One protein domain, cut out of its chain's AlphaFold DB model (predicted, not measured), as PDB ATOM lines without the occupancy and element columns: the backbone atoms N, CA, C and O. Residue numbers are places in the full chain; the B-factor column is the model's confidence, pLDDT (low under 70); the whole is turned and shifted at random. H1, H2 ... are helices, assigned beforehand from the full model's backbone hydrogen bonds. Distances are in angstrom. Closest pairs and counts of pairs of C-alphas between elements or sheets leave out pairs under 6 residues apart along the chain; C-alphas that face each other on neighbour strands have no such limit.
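AT A GLANCE: This is residues 10 to 68 of the 201 residues of an uncharacterized protein of Altererythrobacter atlanticus (UniProt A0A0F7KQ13). A small head of helices has one long helical arm sticking out of it: H2 and H3 make a helical hairpin, the short H1 packs on H3, and H4 folds back along H3 with its first turns before residues 57 to 68 run out free. The printed part has 59 residues with four named helices, H1, H2, H3 and H4 along the chain, and no named strand; the class is all helix. The whole is only just loose, close to compact, with a radius of gyration of the C-alphas of 12.5 A. It spans 41 by 27 by 14 A, only just flat, and the free stretch of H4 adds to the longest span.

HOW THE PARTS SIT: H1, residues 10 to 14, touches H3, residues 31 to 40; the closest C-alphas are those of Ile 13 and Leu 36, 6.1 A apart. H1 is close to but not clearly touching H2, residues 16 to 25, with the C-alphas of Asp 12 and Leu 19 closest at 7.5 A. H2 and H3 touch and form a helical hairpin, at a shallow tilt of 15 degrees, opposite ways; their closest C-alphas are those of Ala 16 and Tyr 33, 4.9 A apart. H3 is the hub, touching three other helices. The third is H4, residues 47 to 67, which touches H3 with residues 49 to 53 alone. The closest C-alphas there are those of Val 34 and Ala 49, 5.1 A apart. H3 and H4 also form a helical hairpin, opposite ways at a shallow tilt of 35.0 degrees, only just short of steep. H2 and H4 are close but not clearly touching, with the C-alphas of Glu 17 and Trp 48 closest at 7.5 A. H1 and H4 are apart. In H1, H2, H3 and H4 every O i to N i+4 pair is within hydrogen-bond range.

IN THESE COORDINATES: H1 begins at C-alpha 10, at (-34.701, -35.076, 30.454). H2 runs 14.3 A from its first to its last C-alpha, and H3 runs 14.4 A from C-alpha 31 at (-18.722, -40.016, 27.382). H4, the longest helix with 21 residues, runs 30.1 A and ends at C-alpha 67, at (-0.104, -50.589, 22.648).

THE WHOLE: The C-alphas of Gly 10 and Thr 68 are the two farthest apart, at 41.8 A. Without residues 57 to 68 the body spans 30 by 25 by 13 A. The printed part has no cut. The links H1 to H2 and H2 to H3 are tight, and H3 to H4 is short. The mean pLDDT of the printed part is 74.0; it is under 70 at residues 10 to 13, residue 54 and residues 58 to 68 of this model.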
ATOM      1  N   GLY A  10     -34.861 -36.524  30.280       58.19
ATOM      2  CA  GLY A  10     -34.701 -35.076  30.454       58.19
ATOM      3  C   GLY A  10     -33.816 -34.686  31.641       58.19
ATOM      4  O   GLY A  10     -33.140 -33.665  31.584       58.19
ATOM      5  N   TYR A  11     -33.768 -35.499  32.699       65.06
ATOM      6  CA  TYR A  11     -32.925 -35.230  33.867       65.06
ATOM      7  C   TYR A  11     -31.440 -35.364  33.512       65.06
ATOM      8  O   TYR A  11     -30.647 -34.486  33.861       65.06
ATOM      9  N   ASP A  12     -31.101 -36.398  32.739       61.28
ATOM     10  CA  ASP A  12     -29.731 -36.696  32.308       61.28
ATOM     11  C   ASP A  12     -29.142 -35.591  31.409       61.28
ATOM     12  O   ASP A  12     -27.941 -35.347  31.435       61.28
ATOM     13  N   ILE A  13     -29.982 -34.870  30.657       63.56
ATOM     14  CA  ILE A  13     -29.568 -33.754  29.785       63.56
ATOM     15  C   ILE A  13     -29.293 -32.465  30.580       63.56
ATOM     16  O   ILE A  13     -28.501 -31.621  30.158       63.56
ATOM     17  N   HIS A  14     -29.976 -32.260  31.708       72.19
ATOM     18  CA  HIS A  14     -29.776 -31.076  32.550       72.19
ATOM     19  C   HIS A  14     -28.628 -31.237  33.551       72.19
ATOM     20  O   HIS A  14     -28.044 -30.229  33.926       72.19
ATOM     21  N   HIS A  15     -28.273 -32.474  33.907       80.31
ATOM     22  CA  HIS A  15     -27.203 -32.795  34.862       80.31
ATOM     23  C   HIS A  15     -26.043 -33.550  34.194       80.31
ATOM     24  O   HIS A  15     -25.327 -34.303  34.848       80.31
ATOM     25  N   ALA A  16     -25.875 -33.394  32.877       82.81
ATOM     26  CA  ALA A  16     -24.876 -34.129  32.104       82.81
ATOM     27  C   ALA A  16     -23.444 -33.918  32.633       82.81
ATOM     28  O   ALA A  16     -22.661 -34.862  32.652       82.81
ATOM     29  N   GLU A  17     -23.126 -32.710  33.101       85.88
ATOM     30  CA  GLU A  17     -21.829 -32.372  33.699       85.88
ATOM     31  C   GLU A  17     -21.605 -33.138  35.010       85.88
ATOM     32  O   GLU A  17     -20.680 -33.941  35.100       85.88
ATOM     33  N   GLU A  18     -22.525 -33.021  35.971       86.06
ATOM     34  CA  GLU A  18     -22.447 -33.725  37.260       86.06
ATOM     35  C   GLU A  18     -22.398 -35.256  37.093       86.06
ATOM     36  O   GLU A  18     -21.682 -35.961  37.806       86.06
ATOM     37  N   LEU A  19     -23.165 -35.802  36.143       85.31
ATOM     38  CA  LEU A  19     -23.174 -37.237  35.850       85.31
ATOM     39  C   LEU A  19     -21.866 -37.696  35.193       85.31
ATOM     40  O   LEU A  19     -21.396 -38.804  35.475       85.31
ATOM     41  N   PHE A  20     -21.262 -36.849  34.354       87.38
ATOM     42  CA  PHE A  20     -19.942 -37.100  33.790       87.38
ATOM     43  C   PHE A  20     -18.860 -37.057  34.875       87.38
ATOM     44  O   PHE A  20     -18.099 -38.017  34.994       87.38
ATOM     45  N   GLU A  21     -18.839 -36.042  35.736       84.00
ATOM     46  CA  GLU A  21     -17.882 -35.933  36.847       84.00
ATOM     47  C   GLU A  21     -17.958 -37.141  37.792       84.00
ATOM     48  O   GLU A  21     -16.947 -37.790  38.063       84.00
ATOM     49  N   GLN A  22     -19.167 -37.560  38.184       85.00
ATOM     50  CA  GLN A  22     -19.364 -38.774  38.986       85.00
ATOM     51  C   GLN A  22     -18.853 -40.044  38.289       85.00
ATOM     52  O   GLN A  22     -18.457 -41.011  38.947       85.00
ATOM     53  N   SER A  23     -18.899 -40.097  36.955       83.69
ATOM     54  CA  SER A  23     -18.362 -41.225  36.184       83.69
ATOM     55  C   SER A  23     -16.826 -41.232  36.180       83.69
ATOM     56  O   SER A  23     -16.209 -42.294  36.324       83.69
ATOM     57  N   VAL A  24     -16.210 -40.045  36.119       81.38
ATOM     58  CA  VAL A  24     -14.758 -39.846  36.214       81.38
ATOM     59  C   VAL A  24     -14.254 -40.225  37.607       81.38
ATOM     60  O   VAL A  24     -13.312 -41.011  37.713       81.38
ATOM     61  N   GLU A  25     -14.927 -39.791  38.678       82.50
ATOM     62  CA  GLU A  25     -14.601 -40.173  40.064       82.50
ATOM     63  C   GLU A  25     -14.625 -41.695  40.277       82.50
ATOM     64  O   GLU A  25     -13.812 -42.265  41.008       82.50
ATOM     65  N   ARG A  26     -15.527 -42.391  39.577       85.88
ATOM     66  CA  ARG A  26     -15.629 -43.861  39.584       85.88
ATOM     67  C   ARG A  26     -14.588 -44.554  38.699       85.88
ATOM     68  O   ARG A  26     -14.654 -45.776  38.544       85.88
ATOM     69  N   LYS A  27     -13.640 -43.807  38.120       81.88
ATOM     70  CA  LYS A  27     -12.605 -44.278  37.182       81.88
ATOM     71  C   LYS A  27     -13.170 -44.960  35.930       81.88
ATOM     72  O   LYS A  27     -12.506 -45.801  35.326       81.88
ATOM     73  N   LYS A  28     -14.409 -44.638  35.550       84.69
ATOM     74  CA  LYS A  28     -15.064 -45.128  34.329       84.69
ATOM     75  C   LYS A  28     -15.813 -43.967  33.668       84.69
ATOM     76  O   LYS A  28     -17.035 -43.903  33.816       84.69
ATOM     77  N   PRO A  29     -15.091 -43.066  32.978       82.88
ATOM     78  CA  PRO A  29     -15.695 -41.919  32.308       82.88
ATOM     79  C   PRO A  29     -16.768 -42.372  31.312       82.88
ATOM     80  O   PRO A  29     -16.514 -43.232  30.467       82.88
ATOM     81  N   ASP A  30     -17.971 -41.815  31.420       86.50
ATOM     82  CA  ASP A  30     -19.102 -42.130  30.550       86.50
ATOM     83  C   ASP A  30     -19.354 -40.982  29.568       86.50
ATOM     84  O   ASP A  30     -20.140 -40.063  29.811       86.50
ATOM     85  N   TYR A  31     -18.676 -41.046  28.424       86.25
ATOM     86  CA  TYR A  31     -18.722 -40.016  27.382       86.25
ATOM     87  C   TYR A  31     -20.096 -39.845  26.716       86.25
ATOM     88  O   TYR A  31     -20.291 -38.918  25.930       86.25
ATOM     89  N   ARG A  32     -21.093 -40.672  27.053       85.62
ATOM     90  CA  ARG A  32     -22.476 -40.449  26.611       85.62
ATOM     91  C   ARG A  32     -23.041 -39.141  27.163       85.62
ATOM     92  O   ARG A  32     -23.787 -38.474  26.455       85.62
ATOM     93  N   TYR A  33     -22.651 -38.734  28.373       84.38
ATOM     94  CA  TYR A  33     -23.076 -37.455  28.950       84.38
ATOM     95  C   TYR A  33     -22.440 -36.254  28.239       84.38
ATOM     96  O   TYR A  33     -23.119 -35.264  27.977       84.38
ATOM     97  N   VAL A  34     -21.177 -36.385  27.823       81.94
ATOM     98  CA  VAL A  34     -20.488 -35.403  26.967       81.94
ATOM     99  C   VAL A  34     -21.217 -35.260  25.626       81.94
ATOM    100  O   VAL A  34     -21.547 -34.151  25.209       81.94
ATOM    101  N   ALA A  35     -21.562 -36.382  24.983       82.12
ATOM    102  CA  ALA A  35     -22.315 -36.379  23.729       82.12
ATOM    103  C   ALA A  35     -23.720 -35.758  23.875       82.12
ATOM    104  O   ALA A  35     -24.162 -35.024  22.992       82.12
ATOM    105  N   LEU A  36     -24.410 -36.003  24.996       82.06
ATOM    106  CA  LEU A  36     -25.706 -35.385  25.303       82.06
ATOM    107  C   LEU A  36     -25.593 -33.865  25.493       82.06
ATOM    108  O   LEU A  36     -26.444 -33.126  24.996       82.06
ATOM    109  N   ALA A  37     -24.543 -33.390  26.166       79.50
ATOM    110  CA  ALA A  37     -24.295 -31.964  26.370       79.50
ATOM    111  C   ALA A  37     -24.015 -31.232  25.047       79.50
ATOM    112  O   ALA A  37     -24.592 -30.175  24.791       79.50
ATOM    113  N   ILE A  38     -23.208 -31.835  24.168       79.12
ATOM    114  CA  ILE A  38     -22.950 -31.319  22.814       79.12
ATOM    115  C   ILE A  38     -24.237 -31.340  21.979       79.12
ATOM    116  O   ILE A  38     -24.569 -30.353  21.329       79.12
ATOM    117  N   GLY A  39     -25.007 -32.430  22.034       78.12
ATOM    118  CA  GLY A  39     -26.263 -32.568  21.292       78.12
ATOM    119  C   GLY A  39     -27.343 -31.555  21.692       78.12
ATOM    120  O   GLY A  39     -28.169 -31.185  20.859       78.12
ATOM    121  N   LYS A  40     -27.327 -31.063  22.937       79.88
ATOM    122  CA  LYS A  40     -28.245 -30.019  23.424       79.88
ATOM    123  C   LYS A  40     -27.931 -28.637  22.844       79.88
ATOM    124  O   LYS A  40     -28.834 -27.818  22.672       79.88
ATOM    125  N   SER A  41     -26.662 -28.346  22.574       75.88
ATOM    126  CA  SER A  41     -26.216 -27.050  22.050       75.88
ATOM    127  C   SER A  41     -25.097 -27.233  21.021       75.88
ATOM    128  O   SER A  41     -23.968 -26.817  21.254       75.88
ATOM    129  N   PRO A  42     -25.389 -27.828  19.851       75.75
ATOM    130  CA  PRO A  42     -24.358 -28.215  18.889       75.75
ATOM    131  C   PRO A  42     -23.638 -27.018  18.253       75.75
ATOM    132  O   PRO A  42     -22.483 -27.138  17.864       75.75
ATOM    133  N   ALA A  43     -24.300 -25.858  18.162       72.50
ATOM    134  CA  ALA A  43     -23.701 -24.630  17.635       72.50
ATOM    135  C   ALA A  43     -22.754 -23.933  18.632       72.50
ATOM    136  O   ALA A  43     -21.892 -23.164  18.216       72.50
ATOM    137  N   ALA A  44     -22.922 -24.190  19.931       76.19
ATOM    138  CA  ALA A  44     -22.097 -23.644  21.003       76.19
ATOM    139  C   ALA A  44     -22.062 -24.648  22.169       76.19
ATOM    140  O   ALA A  44     -22.808 -24.490  23.140       76.19
ATOM    141  N   PRO A  45     -21.271 -25.730  22.043       77.44
ATOM    142  CA  PRO A  45     -21.177 -26.735  23.090       77.44
ATOM    143  C   PRO A  45     -20.557 -26.145  24.360       77.44
ATOM    144  O   PRO A  45     -19.735 -25.235  24.263       77.44
ATOM    145  N   PRO A  46     -20.907 -26.660  25.548       74.00
ATOM    146  CA  PRO A  46     -20.313 -26.182  26.788       74.00
ATOM    147  C   PRO A  46     -18.828 -26.566  26.882       74.00
ATOM    148  O   PRO A  46     -18.438 -27.675  26.506       74.00
ATOM    149  N   ASP A  47     -18.010 -25.666  27.434       72.88
ATOM    150  CA  ASP A  47     -16.544 -25.794  27.470       72.88
ATOM    151  C   ASP A  47     -16.065 -27.091  28.139       72.88
ATOM    152  O   ASP A  47     -15.141 -27.740  27.649       72.88
ATOM    153  N   TRP A  48     -16.730 -27.533  29.212       83.50
ATOM    154  CA  TRP A  48     -16.385 -28.779  29.905       83.50
ATOM    155  C   TRP A  48     -16.508 -30.011  28.996       83.50
ATOM    156  O   TRP A  48     -15.692 -30.929  29.078       83.50
ATOM    157  N   ALA A  49     -17.489 -30.027  28.087       76.31
ATOM    158  CA  ALA A  49     -17.709 -31.136  27.165       76.31
ATOM    159  C   ALA A  49     -16.635 -31.157  26.066       76.31
ATOM    160  O   ALA A  49     -16.173 -32.224  25.662       76.31
ATOM    161  N   ILE A  50     -16.189 -29.977  25.623       72.88
ATOM    162  CA  ILE A  50     -15.069 -29.833  24.686       72.88
ATOM    163  C   ILE A  50     -13.772 -30.322  25.341       72.88
ATOM    164  O   ILE A  50     -13.048 -31.128  24.752       72.88
ATOM    165  N   LEU A  51     -13.500 -29.895  26.577       71.12
ATOM    166  CA  LEU A  51     -12.326 -30.319  27.342       71.12
ATOM    167  C   LEU A  51     -12.313 -31.833  27.587       71.12
ATOM    168  O   LEU A  51     -11.271 -32.466  27.419       71.12
ATOM    169  N   ALA A  52     -13.465 -32.431  27.899       72.56
ATOM    170  CA  ALA A  52     -13.596 -33.878  28.053       72.56
ATOM    171  C   ALA A  52     -13.243 -34.638  26.762       72.56
ATOM    172  O   ALA A  52     -12.532 -35.639  26.815       72.56
ATOM    173  N   CYS A  53     -13.676 -34.150  25.593       72.31
ATOM    174  CA  CYS A  53     -13.301 -34.727  24.296       72.31
ATOM    175  C   CYS A  53     -11.792 -34.622  24.020       72.31
ATOM    176  O   CYS A  53     -11.191 -35.575  23.520       72.31
ATOM    177  N   ILE A  54     -11.168 -33.488  24.355       69.38
ATOM    178  CA  ILE A  54      -9.717 -33.293  24.202       69.38
ATOM    179  C   ILE A  54      -8.952 -34.278  25.093       69.38
ATOM    180  O   ILE A  54      -8.030 -34.943  24.624       69.38
ATOM    181  N   GLN A  55      -9.355 -34.415  26.357       70.62
ATOM    182  CA  GLN A  55      -8.735 -35.353  27.294       70.62
ATOM    183  C   GLN A  55      -8.905 -36.810  26.847       70.62
ATOM    184  O   GLN A  55      -7.938 -37.568  26.888       70.62
ATOM    185  N   ALA A  56     -10.092 -37.188  26.360       74.56
ATOM    186  CA  ALA A  56     -10.354 -38.523  25.820       74.56
ATOM    187  C   ALA A  56      -9.413 -38.855  24.661       74.56
ATOM    188  O   ALA A  56      -8.775 -39.906  24.659       74.56
ATOM    189  N   ARG A  57      -9.281 -37.917  23.717       71.44
ATOM    190  CA  ARG A  57      -8.379 -38.042  22.574       71.44
ATOM    191  C   ARG A  57      -6.926 -38.191  23.024       71.44
ATOM    192  O   ARG A  57      -6.246 -39.094  22.556       71.44
ATOM    193  N   GLN A  58      -6.462 -37.367  23.962       66.00
ATOM    194  CA  GLN A  58      -5.101 -37.473  24.499       66.00
ATOM    195  C   GLN A  58      -4.860 -38.807  25.218       66.00
ATOM    196  O   GLN A  58      -3.765 -39.365  25.152       66.00
ATOM    197  N   GLU A  59      -5.859 -39.335  25.927       68.56
ATOM    198  CA  GLU A  59      -5.751 -40.625  26.606       68.56
ATOM    199  C   GLU A  59      -5.757 -41.798  25.616       68.56
ATOM    200  O   GLU A  59      -5.004 -42.754  25.801       68.56
ATOM    201  N   GLU A  60      -6.549 -41.721  24.547       66.12
ATOM    202  CA  GLU A  60      -6.513 -42.677  23.438       66.12
ATOM    203  C   GLU A  60      -5.191 -42.617  22.676       66.12
ATOM    204  O   GLU A  60      -4.617 -43.666  22.412       66.12
ATOM    205  N   GLU A  61      -4.650 -41.428  22.406       61.59
ATOM    206  CA  GLU A  61      -3.323 -41.245  21.809       61.59
ATOM    207  C   GLU A  61      -2.231 -41.853  22.702       61.59
ATOM    208  O   GLU A  61      -1.362 -42.573  22.216       61.59
ATOM    209  N   ARG A  62      -2.307 -41.656  24.027       58.28
ATOM    210  CA  ARG A  62      -1.399 -42.306  24.990       58.28
ATOM    211  C   ARG A  62      -1.552 -43.826  24.992       58.28
ATOM    212  O   ARG A  62      -0.550 -44.532  25.030       58.28
ATOM    213  N   LYS A  63      -2.785 -44.341  24.954       55.91
ATOM    214  CA  LYS A  63      -3.056 -45.787  24.921       55.91
ATOM    215  C   LYS A  63      -2.590 -46.410  23.611       55.91
ATOM    216  O   LYS A  63      -1.932 -47.444  23.652       55.91
ATOM    217  N   ALA A  64      -2.859 -45.768  22.480       52.50
ATOM    218  CA  ALA A  64      -2.378 -46.169  21.166       52.50
ATOM    219  C   ALA A  64      -0.845 -46.173  21.125       52.50
ATOM    220  O   ALA A  64      -0.258 -47.179  20.739       52.50
ATOM    221  N   ALA A  65      -0.199 -45.127  21.651       51.53
ATOM    222  CA  ALA A  65       1.254 -45.069  21.796       51.53
ATOM    223  C   ALA A  65       1.812 -46.149  22.744       51.53
ATOM    224  O   ALA A  65       2.944 -46.587  22.572       51.53
ATOM    225  N   SER A  66       1.032 -46.602  23.733       47.88
ATOM    226  CA  SER A  66       1.437 -47.667  24.665       47.88
ATOM    227  C   SER A  66       1.203 -49.093  24.143       47.88
ATOM    228  O   SER A  66       1.804 -50.032  24.660       47.88
ATOM    229  N   LEU A  67       0.321 -49.275  23.152       48.66
ATOM    230  CA  LEU A  67      -0.104 -50.589  22.648       48.66
ATOM    231  C   LEU A  67       0.772 -51.122  21.506       48.66
ATOM    232  O   LEU A  67       0.719 -52.317  21.216       48.66
ATOM    233  N   THR A  68       1.614 -50.289  20.896       45.31
ATOM    234  CA  THR A  68       2.652 -50.721  19.954       45.31
ATOM    235  C   THR A  68       4.028 -50.636  20.616       45.31
ATOM    236  O   THR A  68       4.579 -49.541  20.718       45.31
TER     237      THR A  68